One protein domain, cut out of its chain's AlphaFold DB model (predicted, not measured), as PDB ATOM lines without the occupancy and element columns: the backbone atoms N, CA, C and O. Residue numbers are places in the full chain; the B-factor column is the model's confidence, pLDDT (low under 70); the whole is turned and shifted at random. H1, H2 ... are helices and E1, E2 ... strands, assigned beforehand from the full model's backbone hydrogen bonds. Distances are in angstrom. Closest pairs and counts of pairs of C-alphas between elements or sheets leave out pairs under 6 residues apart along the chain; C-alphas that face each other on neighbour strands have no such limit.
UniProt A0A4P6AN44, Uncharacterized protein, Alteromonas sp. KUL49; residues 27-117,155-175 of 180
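AT A GLANCE: This is residues 27 to 117 and 155 to 175 of the 180 residues of an uncharacterized protein of Alteromonas sp. KUL49 (UniProt A0A4P6AN44). One long helix, H3, runs through the middle; H1 crosses it on one side, while H2, H4 and the short H5 gather on the other, H2 side by side with H3. Residues 43 to 67 form a long loop from H1 to H2, and the short strand E1 lies near H1. The printed part has 112 residues, with five named helices and one named strand in the order H1 H2 H3 E1 H4 H5, mostly helix. It is compact, radius of gyration of the C-alphas 12.9 A, and spans 38 by 31 by 25 A.

IN THESE COORDINATES: H3, residues 88 to 109, is 31.4 A long, from C-alpha 88 at (-10.234, -31.538, -18.957). H1, residues 28 to 42, is 21.4 A; H2, residues 68 to 80, 18.6 A; H4, residues 155 to 165, 15.0 A. E1 is residues 114 to 117, and H5 is residues 171 to 175, ending at (-5.806, -9.120, -31.571).

HOW THE PARTS SIT: H3 touches H1 with its residues 94 to 104 alone, closest C-alphas Tyr 101 and Ala 38, 4.2 A, only just about perpendicular at 71 degrees. With residues 95 to 103 alone it touches H4, closest C-alphas Gly 99 and Val 156, 3.9 A, a steep tilt of 48 degrees, opposite ways. H2 and H3 are close but not clearly touching, at a shallow tilt of 19 degrees, opposite ways; their closest C-alphas, Leu 69 and Val 102, are 7.2 A apart. H5 touches H2, closest C-alphas His 172 and Leu 69, 4.9 A. E1 pairs with no named strand. In the five helices every O i to N i+4 pair is within hydrogen-bond range.

THE WHOLE: The farthest C-alphas, Ser 85 and Gly 112, are 39.5 A apart. Residues 118 to 154 are not printed; C-alphas 117 and 155 are 12.2 A apart. The link H1 to H2 is long. Residues 27 to 28 have pLDDT under 70.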
ATOM      1  N   ASP A  27     -26.983 -14.983 -35.733       59.03
ATOM      2  CA  ASP A  27     -27.779 -15.561 -34.656       59.03
ATOM      3  C   ASP A  27     -27.577 -14.674 -33.412       59.03
ATOM      4  O   ASP A  27     -26.503 -14.718 -32.796       59.03
ATOM      5  N   PRO A  28     -28.565 -13.844 -33.016       58.28
ATOM      6  CA  PRO A  28     -28.409 -12.937 -31.880       58.28
ATOM      7  C   PRO A  28     -28.166 -13.699 -30.569       58.28
ATOM      8  O   PRO A  28     -27.614 -13.145 -29.617       58.28
ATOM      9  N   ASN A  29     -28.531 -14.982 -30.515       74.38
ATOM     10  CA  ASN A  29     -28.310 -15.819 -29.349       74.38
ATOM     11  C   ASN A  29     -26.827 -16.194 -29.197       74.38
ATOM     12  O   ASN A  29     -26.311 -16.231 -28.081       74.38
ATOM     13  N   LEU A  30     -26.099 -16.379 -30.304       85.50
ATOM     14  CA  LEU A  30     -24.685 -16.752 -30.253       85.50
ATOM     15  C   LEU A  30     -23.822 -15.624 -29.680       85.50
ATOM     16  O   LEU A  30     -23.002 -15.868 -28.795       85.50
ATOM     17  N   SER A  31     -24.069 -14.383 -30.103       86.69
ATOM     18  CA  SER A  31     -23.377 -13.214 -29.538       86.69
ATOM     19  C   SER A  31     -23.654 -13.061 -28.037       86.69
ATOM     20  O   SER A  31     -22.735 -12.819 -27.258       86.69
ATOM     21  N   GLY A  32     -24.895 -13.295 -27.590       90.56
ATOM     22  CA  GLY A  32     -25.236 -13.296 -26.162       90.56
ATOM     23  C   GLY A  32     -24.524 -14.395 -25.360       90.56
ATOM     24  O   GLY A  32     -24.053 -14.155 -24.241       90.56
ATOM     25  N   ILE A  33     -24.390 -15.595 -25.933       92.25
ATOM     26  CA  ILE A  33     -23.659 -16.710 -25.317       92.25
ATOM     27  C   ILE A  33     -22.169 -16.376 -25.181       92.25
ATOM     28  O   ILE A  33     -21.599 -16.558 -24.105       92.25
ATOM     29  N   PHE A  34     -21.535 -15.855 -26.232       94.88
ATOM     30  CA  PHE A  34     -20.112 -15.514 -26.192       94.88
ATOM     31  C   PHE A  34     -19.827 -14.320 -25.283       94.88
ATOM     32  O   PHE A  34     -18.870 -14.365 -24.512       94.88
ATOM     33  N   SER A  35     -20.723 -13.336 -25.236       95.44
ATOM     34  CA  SER A  35     -20.673 -12.287 -24.218       95.44
ATOM     35  C   SER A  35     -20.711 -12.877 -22.800       95.44
ATOM     36  O   SER A  35     -19.941 -12.475 -21.931       95.44
ATOM     37  N   THR A  36     -21.543 -13.895 -22.557       96.12
ATOM     38  CA  THR A  36     -21.604 -14.590 -21.257       96.12
ATOM     39  C   THR A  36     -20.293 -15.319 -20.939       96.12
ATOM     40  O   THR A  36     -19.783 -15.208 -19.826       96.12
ATOM     41  N   PHE A  37     -19.699 -16.023 -21.902       97.38
ATOM     42  CA  PHE A  37     -18.401 -16.679 -21.711       97.38
ATOM     43  C   PHE A  37     -17.261 -15.690 -21.456       97.38
ATOM     44  O   PHE A  37     -16.405 -15.947 -20.611       97.38
ATOM     45  N   ALA A  38     -17.271 -14.538 -22.122       98.25
ATOM     46  CA  ALA A  38     -16.295 -13.487 -21.876       98.25
ATOM     47  C   ALA A  38     -16.425 -12.915 -20.450       98.25
ATOM     48  O   ALA A  38     -15.424 -12.765 -19.751       98.25
ATOM     49  N   LYS A  39     -17.656 -12.715 -19.964       98.31
ATOM     50  CA  LYS A  39     -17.925 -12.298 -18.576       98.31
ATOM     51  C   LYS A  39     -17.498 -13.340 -17.543       98.31
ATOM     52  O   LYS A  39     -17.019 -12.973 -16.471       98.31
ATOM     53  N   LEU A  40     -17.645 -14.631 -17.854       98.19
ATOM     54  CA  LEU A  40     -17.112 -15.721 -17.027       98.19
ATOM     55  C   LEU A  40     -15.575 -15.673 -16.968       98.19
ATOM     56  O   LEU A  40     -15.000 -15.797 -15.889       98.19
ATOM     57  N   CYS A  41     -14.900 -15.416 -18.097       98.38
ATOM     58  CA  CYS A  41     -13.445 -15.214 -18.137       98.38
ATOM     59  C   CYS A  41     -13.008 -14.054 -17.226       98.38
ATOM     60  O   CYS A  41     -12.150 -14.237 -16.355       98.38
ATOM     61  N   ALA A  42     -13.668 -12.900 -17.372       98.12
ATOM     62  CA  ALA A  42     -13.435 -11.684 -16.593       98.12
ATOM     63  C   ALA A  42     -13.824 -11.811 -15.107       98.12
ATOM     64  O   ALA A  42     -13.484 -10.953 -14.298       98.12
ATOM     65  N   GLY A  43     -14.530 -12.880 -14.723       96.69
ATOM     66  CA  GLY A  43     -15.053 -13.076 -13.369       96.69
ATOM     67  C   GLY A  43     -16.163 -12.104 -12.974       96.69
ATOM     68  O   GLY A  43     -16.446 -11.964 -11.784       96.69
ATOM     69  N   GLU A  44     -16.804 -11.454 -13.947       96.81
ATOM     70  CA  GLU A  44     -17.997 -10.626 -13.732       96.81
ATOM     71  C   GLU A  44     -19.198 -11.477 -13.303       96.81
ATOM     72  O   GLU A  44     -20.082 -11.020 -12.577       96.81
ATOM     73  N   ILE A  45     -19.218 -12.738 -13.739       95.38
ATOM     74  CA  ILE A  45     -20.190 -13.755 -13.343       95.38
ATOM     75  C   ILE A  45     -19.465 -15.053 -12.967       95.38
ATOM     76  O   ILE A  45     -18.304 -15.252 -13.319       95.38
ATOM     77  N   LYS A  46     -20.148 -15.932 -12.225       91.31
ATOM     78  CA  LYS A  46     -19.596 -17.192 -11.704       91.31
ATOM     79  C   LYS A  46     -20.390 -18.394 -12.214       91.31
ATOM     80  O   LYS A  46     -21.597 -18.287 -12.413       91.31
ATOM     81  N   ASP A  47     -19.715 -19.530 -12.353       91.12
ATOM     82  CA  ASP A  47     -20.300 -20.847 -12.644       91.12
ATOM     83  C   ASP A  47     -19.793 -21.870 -11.604       91.12
ATOM     84  O   ASP A  47     -18.908 -21.570 -10.801       91.12
ATOM     85  N   GLU A  48     -20.357 -23.079 -11.599       86.56
ATOM     86  CA  GLU A  48     -19.976 -24.185 -10.706       86.56
ATOM     87  C   GLU A  48     -18.542 -24.685 -10.952       86.56
ATOM     88  O   GLU A  48     -17.903 -25.213 -10.046       86.56
ATOM     89  N   SER A  49     -18.042 -24.541 -12.183       90.12
ATOM     90  CA  SER A  49     -16.699 -24.946 -12.607       90.12
ATOM     91  C   SER A  49     -16.033 -23.780 -13.321       90.12
ATOM     92  O   SER A  49     -16.639 -23.199 -14.216       90.12
ATOM     93  N   ASP A  50     -14.799 -23.467 -12.933       96.25
ATOM     94  CA  ASP A  50     -14.035 -22.327 -13.446       96.25
ATOM     95  C   ASP A  50     -13.046 -22.753 -14.562       96.25
ATOM     96  O   ASP A  50     -13.073 -23.894 -15.041       96.25
ATOM     97  N   ILE A  51     -12.210 -21.823 -15.019       98.38
ATOM     98  CA  ILE A  51     -11.060 -22.046 -15.900       98.38
ATOM     99  C   ILE A  51      -9.897 -22.692 -15.142       98.38
ATOM    100  O   ILE A  51      -9.773 -22.561 -13.923       98.38
ATOM    101  N   ALA A  52      -8.993 -23.325 -15.887       98.50
ATOM    102  CA  ALA A  52      -7.774 -23.902 -15.333       98.50
ATOM    103  C   ALA A  52      -6.927 -22.821 -14.651       98.50
ATOM    104  O   ALA A  52      -6.622 -21.804 -15.269       98.50
ATOM    105  N   GLY A  53      -6.540 -23.026 -13.391       97.75
ATOM    106  CA  GLY A  53      -5.686 -22.079 -12.661       97.75
ATOM    107  C   GLY A  53      -6.289 -20.674 -12.543       97.75
ATOM    108  O   GLY A  53      -5.579 -19.690 -12.733       97.75
ATOM    109  N   ALA A  54      -7.598 -20.570 -12.288       97.31
ATOM    110  CA  ALA A  54      -8.320 -19.296 -12.217       97.31
ATOM    111  C   ALA A  54      -7.697 -18.263 -11.253       97.31
ATOM    112  O   ALA A  54      -7.807 -17.062 -11.483       97.31
ATOM    113  N   ASP A  55      -7.012 -18.719 -10.202       95.88
ATOM    114  CA  ASP A  55      -6.276 -17.899  -9.235       95.88
ATOM    115  C   ASP A  55      -5.042 -17.195  -9.828       95.88
ATOM    116  O   ASP A  55      -4.560 -16.212  -9.267       95.88
ATOM    117  N   GLN A  56      -4.547 -17.666 -10.975       97.19
ATOM    118  CA  GLN A  56      -3.403 -17.094 -11.687       97.19
ATOM    119  C   GLN A  56      -3.809 -15.995 -12.677       97.19
ATOM    120  O   GLN A  56      -2.949 -15.257 -13.157       97.19
ATOM    121  N   LEU A  57      -5.101 -15.867 -12.994       98.31
ATOM    122  CA  LEU A  57      -5.597 -14.831 -13.891       98.31
ATOM    123  C   LEU A  57      -5.897 -13.542 -13.117       98.31
ATOM    124  O   LEU A  57      -6.787 -13.503 -12.266       98.31
ATOM    125  N   ASN A  58      -5.222 -12.443 -13.472       97.81
ATOM    126  CA  ASN A  58      -5.568 -11.114 -12.968       97.81
ATOM    127  C   ASN A  58      -6.867 -10.590 -13.612       97.81
ATOM    128  O   ASN A  58      -6.847  -9.710 -14.472       97.81
ATOM    129  N   ARG A  59      -8.005 -11.120 -13.157       97.88
ATOM    130  CA  ARG A  59      -9.351 -10.754 -13.620       97.88
ATOM    131  C   ARG A  59      -9.672  -9.268 -13.465       97.88
ATOM    132  O   ARG A  59     -10.375  -8.712 -14.295       97.88
ATOM    133  N   SER A  60      -9.117  -8.603 -12.450       97.00
ATOM    134  CA  SER A  60      -9.364  -7.171 -12.216       97.00
ATOM    135  C   SER A  60      -8.810  -6.257 -13.315       97.00
ATOM    136  O   SER A  60      -9.273  -5.129 -13.450       97.00
ATOM    137  N   GLY A  61      -7.840  -6.740 -14.101       97.94
ATOM    138  CA  GLY A  61      -7.293  -6.021 -15.252       97.94
ATOM    139  C   GLY A  61      -7.945  -6.387 -16.589       97.94
ATOM    140  O   GLY A  61      -7.485  -5.922 -17.627       97.94
ATOM    141  N   LEU A  62      -8.975  -7.240 -16.587       98.50
ATOM    142  CA  LEU A  62      -9.684  -7.645 -17.796       98.50
ATOM    143  C   LEU A  62     -10.796  -6.644 -18.139       98.50
ATOM    144  O   LEU A  62     -11.963  -6.874 -17.843       98.50
ATOM    145  N   ASP A  63     -10.439  -5.567 -18.839       98.19
ATOM    146  CA  ASP A  63     -11.328  -4.456 -19.229       98.19
ATOM    147  C   ASP A  63     -11.756  -4.445 -20.713       98.19
ATOM    148  O   ASP A  63     -12.387  -3.500 -21.184       98.19
ATOM    149  N   TYR A  64     -11.448  -5.513 -21.446       98.12
ATOM    150  CA  TYR A  64     -11.719  -5.717 -22.868       98.12
ATOM    151  C   TYR A  64     -10.965  -4.756 -23.795       98.12
ATOM    152  O   TYR A  64     -11.319  -4.609 -24.966       98.12
ATOM    153  N   SER A  65      -9.906  -4.123 -23.294       97.88
ATOM    154  CA  SER A  65      -8.920  -3.450 -24.129       97.88
ATOM    155  C   SER A  65      -8.008  -4.465 -24.820       97.88
ATOM    156  O   SER A  65      -7.862  -5.606 -24.374       97.88
ATOM    157  N   LEU A  66      -7.311  -4.035 -25.872       98.00
ATOM    158  CA  LEU A  66      -6.221  -4.826 -26.443       98.00
ATOM    159  C   LEU A  66      -5.164  -5.180 -25.384       98.00
ATOM    160  O   LEU A  66      -4.718  -6.324 -25.318       98.00
ATOM    161  N   ASP A  67      -4.789  -4.225 -24.530       98.19
ATOM    162  CA  ASP A  67      -3.755  -4.418 -23.510       98.19
ATOM    163  C   ASP A  67      -4.124  -5.500 -22.486       98.19
ATOM    164  O   ASP A  67      -3.240  -6.234 -22.035       98.19
ATOM    165  N   SER A  68      -5.414  -5.675 -22.181       98.50
ATOM    166  CA  SER A  68      -5.890  -6.765 -21.319       98.50
ATOM    167  C   SER A  68      -5.506  -8.159 -21.842       98.50
ATOM    168  O   SER A  68      -5.292  -9.080 -21.049       98.50
ATOM    169  N   LEU A  69      -5.300  -8.325 -23.158       98.75
ATOM    170  CA  LEU A  69      -4.861  -9.599 -23.736       98.75
ATOM    171  C   LEU A  69      -3.449 -10.001 -23.292       98.75
ATOM    172  O   LEU A  69      -3.160 -11.192 -23.246       98.75
ATOM    173  N   LYS A  70      -2.592  -9.055 -22.877       98.69
ATOM    174  CA  LYS A  70      -1.267  -9.366 -22.301       98.69
ATOM    175  C   LYS A  70      -1.385 -10.112 -20.969       98.69
ATOM    176  O   LYS A  70      -0.542 -10.954 -20.643       98.69
ATOM    177  N   LEU A  71      -2.431  -9.807 -20.195       98.69
ATOM    178  CA  LEU A  71      -2.732 -10.512 -18.948       98.69
ATOM    179  C   LEU A  71      -3.160 -11.948 -19.246       98.69
ATOM    180  O   LEU A  71      -2.680 -12.873 -18.591       98.69
ATOM    181  N   LEU A  72      -3.998 -12.135 -20.269       98.56
ATOM    182  CA  LEU A  72      -4.386 -13.468 -20.722       98.56
ATOM    183  C   LEU A  72      -3.208 -14.245 -21.319       98.56
ATOM    184  O   LEU A  72      -3.075 -15.412 -20.990       98.56
ATOM    185  N   ASP A  73      -2.317 -13.640 -22.110       98.81
ATOM    186  CA  ASP A  73      -1.102 -14.312 -22.607       98.81
ATOM    187  C   ASP A  73      -0.235 -14.844 -21.456       98.81
ATOM    188  O   ASP A  73       0.218 -15.989 -21.477       98.81
ATOM    189  N   SER A  74      -0.033 -14.020 -20.422       98.62
ATOM    190  CA  SER A  74       0.755 -14.396 -19.241       98.62
ATOM    191  C   SER A  74       0.110 -15.555 -18.472       98.62
ATOM    192  O   SER A  74       0.796 -16.486 -18.052       98.62
ATOM    193  N   TYR A  75      -1.216 -15.521 -18.329       98.75
ATOM    194  CA  TYR A  75      -2.006 -16.589 -17.718       98.75
ATOM    195  C   TYR A  75      -2.014 -17.876 -18.565       98.75
ATOM    196  O   TYR A  75      -1.787 -18.968 -18.055       98.75
ATOM    197  N   LEU A  76      -2.221 -17.784 -19.879       98.81
ATOM    198  CA  LEU A  76      -2.240 -18.952 -20.762       98.81
ATOM    199  C   LEU A  76      -0.870 -19.634 -20.807       98.81
ATOM    200  O   LEU A  76      -0.809 -20.858 -20.904       98.81
ATOM    201  N   LEU A  77       0.222 -18.876 -20.668       98.75
ATOM    202  CA  LEU A  77       1.565 -19.436 -20.530       98.75
ATOM    203  C   LEU A  77       1.701 -20.293 -19.266       98.75
ATOM    204  O   LEU A  77       2.257 -21.391 -19.337       98.75
ATOM    205  N   SER A  78       1.179 -19.835 -18.127       98.44
ATOM    206  CA  SER A  78       1.249 -20.607 -16.882       98.44
ATOM    207  C   SER A  78       0.377 -21.865 -16.929       98.44
ATOM    208  O   SER A  78       0.793 -22.912 -16.421       98.44
ATOM    209  N   VAL A  79      -0.784 -21.801 -17.593       98.56
ATOM    210  CA  VAL A  79      -1.639 -22.971 -17.847       98.56
ATOM    211  C   VAL A  79      -0.957 -23.952 -18.798       98.56
ATOM    212  O   VAL A  79      -0.881 -25.137 -18.484       98.56
ATOM    213  N   HIS A  80      -0.408 -23.477 -19.920       98.38
ATOM    214  CA  HIS A  80       0.309 -24.296 -20.905       98.38
ATOM    215  C   HIS A  80       1.444 -25.106 -20.260       98.38
ATOM    216  O   HIS A  80       1.532 -26.319 -20.449       98.38
ATOM    217  N   GLN A  81       2.260 -24.468 -19.412       98.25
ATOM    218  CA  GLN A  81       3.372 -25.118 -18.705       98.25
ATOM    219  C   GLN A  81       2.940 -26.251 -17.759       98.25
ATOM    220  O   GLN A  81       3.766 -27.076 -17.371       98.25
ATOM    221  N   LYS A  82       1.664 -26.288 -17.359       97.44
ATOM    222  CA  LYS A  82       1.103 -27.253 -16.402       97.44
ATOM    223  C   LYS A  82      -0.156 -27.922 -16.951       97.44
ATOM    224  O   LYS A  82      -0.999 -28.367 -16.177       97.44
ATOM    225  N   ILE A  83      -0.299 -27.999 -18.274       96.31
ATOM    226  CA  ILE A  83      -1.563 -28.384 -18.913       96.31
ATOM    227  C   ILE A  83      -2.076 -29.752 -18.443       96.31
ATOM    228  O   ILE A  83      -3.268 -29.918 -18.207       96.31
ATOM    229  N   SER A  84      -1.175 -30.710 -18.202       96.88
ATOM    230  CA  SER A  84      -1.507 -32.054 -17.712       96.88
ATOM    231  C   SER A  84      -1.972 -32.104 -16.252       96.88
ATOM    232  O   SER A  84      -2.393 -33.159 -15.786       96.88
ATOM    233  N   SER A  85      -1.849 -31.007 -15.504       97.62
ATOM    234  CA  SER A  85      -2.243 -30.918 -14.094       97.62
ATOM    235  C   SER A  85      -3.685 -30.455 -13.896       97.62
ATOM    236  O   SER A  85      -4.179 -30.523 -12.773       97.62
ATOM    237  N   PHE A  86      -4.359 -29.995 -14.953       97.44
ATOM    238  CA  PHE A  86      -5.720 -29.473 -14.865       97.44
ATOM    239  C   PHE A  86      -6.756 -30.482 -15.377       97.44
ATOM    240  O   PHE A  86      -6.500 -31.201 -16.347       97.44
ATOM    241  N   PRO A  87      -7.954 -30.533 -14.771       97.25
ATOM    242  CA  PRO A  87      -9.073 -31.293 -15.307       97.25
ATOM    243  C   PRO A  87      -9.445 -30.844 -16.723       97.25
ATOM    244  O   PRO A  87      -9.511 -29.652 -17.020       97.25
ATOM    245  N   GLN A  88      -9.812 -31.803 -17.576       95.62
ATOM    246  CA  GLN A  88     -10.234 -31.538 -18.957       95.62
ATOM    247  C   GLN A  88     -11.341 -30.474 -19.050       95.62
ATOM    248  O   GLN A  88     -11.316 -29.621 -19.931       95.62
ATOM    249  N   LYS A  89     -12.294 -30.486 -18.110       96.00
ATOM    250  CA  LYS A  89     -13.394 -29.516 -18.076       96.00
ATOM    251  C   LYS A  89     -12.910 -28.075 -17.866       96.00
ATOM    252  O   LYS A  89     -13.447 -27.160 -18.486       96.00
ATOM    253  N   GLU A  90     -11.907 -27.882 -17.017       98.00
ATOM    254  CA  GLU A  90     -11.314 -26.568 -16.758       98.00
ATOM    255  C   GLU A  90     -10.528 -26.074 -17.975       98.00
ATOM    256  O   GLU A  90     -10.629 -24.904 -18.328       98.00
ATOM    257  N   LEU A  91      -9.823 -26.971 -18.675       98.19
ATOM    258  CA  LEU A  91      -9.139 -26.652 -19.932       98.19
ATOM    259  C   LEU A  91     -10.128 -26.254 -21.037       98.19
ATOM    260  O   LEU A  91      -9.911 -25.274 -21.745       98.19
ATOM    261  N   GLU A  92     -11.246 -26.972 -21.169       97.06
ATOM    262  CA  GLU A  92     -12.320 -26.615 -22.104       97.06
ATOM    263  C   GLU A  92     -12.941 -25.254 -21.777       97.06
ATOM    264  O   GLU A  92     -13.198 -24.464 -22.688       97.06
ATOM    265  N   ASN A  93     -13.150 -24.961 -20.488       98.12
ATOM    266  CA  ASN A  93     -13.596 -23.645 -20.035       98.12
ATOM    267  C   ASN A  93     -12.556 -22.571 -20.372       98.12
ATOM    268  O   ASN A  93     -12.932 -21.541 -20.920       98.12
ATOM    269  N   THR A  94     -11.260 -22.810 -20.128       98.62
ATOM    270  CA  THR A  94     -10.188 -21.875 -20.501       98.62
ATOM    271  C   THR A  94     -10.241 -21.553 -21.992       98.62
ATOM    272  O   THR A  94     -10.247 -20.380 -22.358       98.62
ATOM    273  N   VAL A  95     -10.343 -22.571 -22.854       98.62
ATOM    274  CA  VAL A  95     -10.413 -22.390 -24.312       98.62
ATOM    275  C   VAL A  95     -11.634 -21.570 -24.724       98.62
ATOM    276  O   VAL A  95     -11.496 -20.609 -25.479       98.62
ATOM    277  N   LEU A  96     -12.823 -21.915 -24.223       97.69
ATOM    278  CA  LEU A  96     -14.058 -21.222 -24.594       97.69
ATOM    279  C   LEU A  96     -14.130 -19.806 -24.029       97.69
ATOM    280  O   LEU A  96     -14.436 -18.876 -24.765       97.69
ATOM    281  N   TRP A  97     -13.870 -19.635 -22.736       98.44
ATOM    282  CA  TRP A  97     -14.076 -18.364 -22.048       98.44
ATOM    283  C   TRP A  97     -13.018 -17.345 -22.443       98.44
ATOM    284  O   TRP A  97     -13.365 -16.213 -22.771       98.44
ATOM    285  N   CYS A  98     -11.745 -17.748 -22.503       98.75
ATOM    286  CA  CYS A  98     -10.698 -16.849 -22.987       98.75
ATOM    287  C   CYS A  98     -10.857 -16.598 -24.490       98.75
ATOM    288  O   CYS A  98     -10.661 -15.475 -24.937       98.75
ATOM    289  N   GLY A  99     -11.270 -17.602 -25.274       98.62
ATOM    290  CA  GLY A  99     -11.559 -17.422 -26.698       98.62
ATOM    291  C   GLY A  99     -12.685 -16.416 -26.938       98.62
ATOM    292  O   GLY A  99     -12.562 -15.539 -27.791       98.62
ATOM    293  N   ALA A 100     -13.754 -16.494 -26.148       98.31
ATOM    294  CA  ALA A 100     -14.845 -15.533 -26.185       98.31
ATOM    295  C   ALA A 100     -14.391 -14.132 -25.766       98.31
ATOM    296  O   ALA A 100     -14.721 -13.165 -26.443       98.31
ATOM    297  N   TYR A 101     -13.577 -14.028 -24.713       98.75
ATOM    298  CA  TYR A 101     -12.995 -12.759 -24.289       98.75
ATOM    299  C   TYR A 101     -12.138 -12.117 -25.387       98.75
ATOM    300  O   TYR A 101     -12.313 -10.943 -25.693       98.75
ATOM    301  N   VAL A 102     -11.262 -12.890 -26.040       98.62
ATOM    302  CA  VAL A 102     -10.458 -12.418 -27.182       98.62
ATOM    303  C   VAL A 102     -11.357 -11.938 -28.319       98.62
ATOM    304  O   VAL A 102     -11.087 -10.896 -28.912       98.62
ATOM    305  N   GLY A 103     -12.437 -12.664 -28.620       97.62
ATOM    306  CA  GLY A 103     -13.395 -12.225 -29.629       97.62
ATOM    307  C   GLY A 103     -14.097 -10.920 -29.247       97.62
ATOM    308  O   GLY A 103     -14.166 -10.037 -30.087       97.62
ATOM    309  N   GLU A 104     -14.515 -10.741 -27.990       97.50
ATOM    310  CA  GLU A 104     -15.085  -9.472 -27.501       97.50
ATOM    311  C   GLU A 104     -14.091  -8.301 -27.557       97.50
ATOM    312  O   GLU A 104     -14.489  -7.167 -27.811       97.50
ATOM    313  N   VAL A 105     -12.796  -8.547 -27.336       98.06
ATOM    314  CA  VAL A 105     -11.762  -7.523 -27.554       98.06
ATOM    315  C   VAL A 105     -11.704  -7.141 -29.033       98.06
ATOM    316  O   VAL A 105     -11.700  -5.954 -29.352       98.06
ATOM    317  N   ILE A 106     -11.707  -8.120 -29.944       96.75
ATOM    318  CA  ILE A 106     -11.693  -7.859 -31.391       96.75
ATOM    319  C   ILE A 106     -12.943  -7.082 -31.809       96.75
ATOM    320  O   ILE A 106     -12.806  -6.041 -32.441       96.75
ATOM    321  N   THR A 107     -14.146  -7.507 -31.411       94.56
ATOM    322  CA  THR A 107     -15.391  -6.816 -31.797       94.56
ATOM    323  C   THR A 107     -15.464  -5.370 -31.309       94.56
ATOM    324  O   THR A 107     -16.146  -4.560 -31.926       94.56
ATOM    325  N   ARG A 108     -14.766  -5.020 -30.222       94.25
ATOM    326  CA  ARG A 108     -14.757  -3.659 -29.656       94.25
ATOM    327  C   ARG A 108     -13.643  -2.766 -30.182       94.25
ATOM    328  O   ARG A 108     -13.737  -1.550 -30.042       94.25
ATOM    329  N   THR A 109     -12.570  -3.354 -30.701       94.00
ATOM    330  CA  THR A 109     -11.351  -2.615 -31.069       94.00
ATOM    331  C   THR A 109     -11.051  -2.644 -32.561       94.00
ATOM    332  O   THR A 109     -10.255  -1.829 -33.026       94.00
ATOM    333  N   ALA A 110     -11.672  -3.554 -33.314       91.50
ATOM    334  CA  ALA A 110     -11.469  -3.653 -34.746       91.50
ATOM    335  C   ALA A 110     -12.014  -2.431 -35.498       91.50
ATOM    336  O   ALA A 110     -12.960  -1.775 -35.066       91.50
ATOM    337  N   LYS A 111     -11.430  -2.147 -36.665       84.94
ATOM    338  CA  LYS A 111     -11.860  -1.045 -37.545       84.94
ATOM    339  C   LYS A 111     -13.196  -1.292 -38.260       84.94
ATOM    340  O   LYS A 111     -13.773  -0.352 -38.797       84.94
ATOM    341  N   GLY A 112     -13.671  -2.532 -38.262       85.00
ATOM    342  CA  GLY A 112     -14.949  -2.934 -38.836       85.00
ATOM    343  C   GLY A 112     -15.738  -3.803 -37.868       85.00
ATOM    344  O   GLY A 112     -15.222  -4.240 -36.835       85.00
ATOM    345  N   ASP A 113     -16.987  -4.073 -38.227       89.62
ATOM    346  CA  ASP A 113     -17.853  -4.915 -37.419       89.62
ATOM    347  C   ASP A 113     -17.424  -6.376 -37.525       89.62
ATOM    348  O   ASP A 113     -17.173  -6.898 -38.610       89.62
ATOM    349  N   TYR A 114     -17.383  -7.050 -36.384       92.62
ATOM    350  CA  TYR A 114     -17.145  -8.480 -36.303       92.62
ATOM    351  C   TYR A 114     -18.280  -9.132 -35.526       92.62
ATOM    352  O   TYR A 114     -18.670  -8.667 -34.455       92.62
ATOM    353  N   LEU A 115     -18.814 -10.216 -36.074       92.19
ATOM    354  CA  LEU A 115     -20.023 -10.861 -35.583       92.19
ATOM    355  C   LEU A 115     -19.756 -12.347 -35.373       92.19
ATOM    356  O   LEU A 115     -19.086 -12.997 -36.177       92.19
ATOM    357  N   TRP A 116     -20.273 -12.887 -34.272       93.75
ATOM    358  CA  TRP A 116     -20.207 -14.320 -34.020       93.75
ATOM    359  C   TRP A 116     -21.177 -15.058 -34.940       93.75
ATOM    360  O   TRP A 116     -22.378 -14.790 -34.933       93.75
ATOM    361  N   GLU A 117     -20.661 -16.035 -35.678       92.12
ATOM    362  CA  GLU A 117     -21.426 -16.900 -36.572       92.12
ATOM    363  C   GLU A 117     -21.141 -18.379 -36.265       92.12
ATOM    364  O   GLU A 117     -20.035 -18.769 -35.872       92.12
ATOM    365  N   PRO A 155     -11.015 -16.905 -32.639       97.94
ATOM    366  CA  PRO A 155     -10.458 -16.597 -31.318       97.94
ATOM    367  C   PRO A 155     -10.366 -17.821 -30.391       97.94
ATOM    368  O   PRO A 155      -9.354 -18.025 -29.722       97.94
ATOM    369  N   VAL A 156     -11.383 -18.693 -30.412       98.12
ATOM    370  CA  VAL A 156     -11.413 -19.943 -29.629       98.12
ATOM    371  C   VAL A 156     -10.307 -20.904 -30.066       98.12
ATOM    372  O   VAL A 156      -9.591 -21.457 -29.231       98.12
ATOM    373  N   ASN A 157     -10.119 -21.082 -31.378       97.56
ATOM    374  CA  ASN A 157      -9.020 -21.888 -31.902       97.56
ATOM    375  C   ASN A 157      -7.660 -21.296 -31.534       97.56
ATOM    376  O   ASN A 157      -6.767 -22.046 -31.153       97.56
ATOM    377  N   LYS A 158      -7.514 -19.968 -31.569       98.12
ATOM    378  CA  LYS A 158      -6.253 -19.319 -31.213       98.12
ATOM    379  C   LYS A 158      -5.841 -19.618 -29.769       98.12
ATOM    380  O   LYS A 158      -4.691 -19.983 -29.541       98.12
ATOM    381  N   VAL A 159      -6.781 -19.561 -28.822       98.69
ATOM    382  CA  VAL A 159      -6.528 -19.939 -27.418       98.69
ATOM    383  C   VAL A 159      -6.198 -21.425 -27.284       98.69
ATOM    384  O   VAL A 159      -5.254 -21.777 -26.580       98.69
ATOM    385  N   TYR A 160      -6.928 -22.306 -27.972       98.44
ATOM    386  CA  TYR A 160      -6.608 -23.736 -27.974       98.44
ATOM    387  C   TYR A 160      -5.174 -23.997 -28.439       98.44
ATOM    388  O   TYR A 160      -4.436 -24.700 -27.756       98.44
ATOM    389  N   ARG A 161      -4.766 -23.376 -29.551       98.12
ATOM    390  CA  ARG A 161      -3.405 -23.485 -30.080       98.12
ATOM    391  C   ARG A 161      -2.368 -22.889 -29.133       98.12
ATOM    392  O   ARG A 161      -1.280 -23.436 -29.031       98.12
ATOM    393  N   PHE A 162      -2.684 -21.828 -28.387       98.62
ATOM    394  CA  PHE A 162      -1.804 -21.360 -27.310       98.62
ATOM    395  C   PHE A 162      -1.573 -22.468 -26.281       98.62
ATOM    396  O   PHE A 162      -0.431 -22.795 -25.965       98.62
ATOM    397  N   LEU A 163      -2.643 -23.081 -25.774       98.31
ATOM    398  CA  LEU A 163      -2.520 -24.109 -24.746       98.31
ATOM    399  C   LEU A 163      -1.790 -25.363 -25.241       98.31
ATOM    400  O   LEU A 163      -1.037 -25.956 -24.472       98.31
ATOM    401  N   THR A 164      -1.983 -25.778 -26.494       97.38
ATOM    402  CA  THR A 164      -1.426 -27.040 -27.008       97.38
ATOM    403  C   THR A 164      -0.091 -26.891 -27.732       97.38
ATOM    404  O   THR A 164       0.719 -27.813 -27.687       97.38
ATOM    405  N   GLU A 165       0.164 -25.750 -28.373       97.81
ATOM    406  CA  GLU A 165       1.367 -25.498 -29.180       97.81
ATOM    407  C   GLU A 165       2.313 -24.474 -28.531       97.81
ATOM    408  O   GLU A 165       3.490 -24.432 -28.877       97.81
ATOM    409  N   GLY A 166       1.827 -23.667 -27.580       97.38
ATOM    410  CA  GLY A 166       2.633 -22.729 -26.799       97.38
ATOM    411  C   GLY A 166       2.517 -21.252 -27.217       97.38
ATOM    412  O   GLY A 166       1.654 -20.878 -28.022       97.38
ATOM    413  N   PRO A 167       3.388 -20.381 -26.664       97.69
ATOM    414  CA  PRO A 167       3.249 -18.920 -26.716       97.69
ATOM    415  C   PRO A 167       3.445 -18.290 -28.101       97.69
ATOM    416  O   PRO A 167       3.117 -17.119 -28.280       97.69
ATOM    417  N   GLU A 168       3.895 -19.051 -29.102       97.69
ATOM    418  CA  GLU A 168       3.891 -18.624 -30.513       97.69
ATOM    419  C   GLU A 168       2.470 -18.306 -31.018       97.69
ATOM    420  O   GLU A 168       2.267 -17.571 -31.986       97.69
ATOM    421  N   ASN A 169       1.448 -18.813 -30.324       98.12
ATOM    422  CA  ASN A 169       0.055 -18.453 -30.546       98.12
ATOM    423  C   ASN A 169      -0.415 -17.255 -29.705       98.12
ATOM    424  O   ASN A 169      -1.594 -17.184 -29.366       98.12
ATOM    425  N   ASN A 170       0.479 -16.300 -29.432       98.38
ATOM    426  CA  ASN A 170       0.216 -15.068 -28.687       98.38
ATOM    427  C   ASN A 170      -1.089 -14.369 -29.123       98.38
ATOM    428  O   ASN A 170      -1.275 -14.034 -30.300       98.38
ATOM    429  N   ILE A 171      -2.002 -14.170 -28.170       98.38
ATOM    430  CA  ILE A 171      -3.343 -13.639 -28.435       98.38
ATOM    431  C   ILE A 171      -3.368 -12.113 -28.481       98.38
ATOM    432  O   ILE A 171      -4.173 -11.566 -29.233       98.38
ATOM    433  N   HIS A 172      -2.468 -11.418 -27.775       98.44
ATOM    434  CA  HIS A 172      -2.325  -9.968 -27.909       98.44
ATOM    435  C   HIS A 172      -1.900  -9.572 -29.332       98.44
ATOM    436  O   HIS A 172      -2.547  -8.744 -29.969       98.44
ATOM    437  N   TYR A 173      -0.845 -10.196 -29.866       97.88
ATOM    438  CA  TYR A 173      -0.359  -9.970 -31.230       97.88
ATOM    439  C   TYR A 173      -1.427 -10.310 -32.272       97.88
ATOM    440  O   TYR A 173      -1.621  -9.574 -33.236       97.88
ATOM    441  N   TYR A 174      -2.159 -11.401 -32.054       97.56
ATOM    442  CA  TYR A 174      -3.300 -11.763 -32.886       97.56
ATOM    443  C   TYR A 174      -4.400 -10.688 -32.871       97.56
ATOM    444  O   TYR A 174      -4.829 -10.269 -33.941       97.56
ATOM    445  N   GLY A 175      -4.808 -10.190 -31.697       96.50
ATOM    446  CA  GLY A 175      -5.806  -9.120 -31.571       96.50
ATOM    447  C   GLY A 175      -5.358  -7.790 -32.191       96.50
ATOM    448  O   GLY A 175      -6.147  -7.107 -32.838       96.50
TER     449      GLY A 175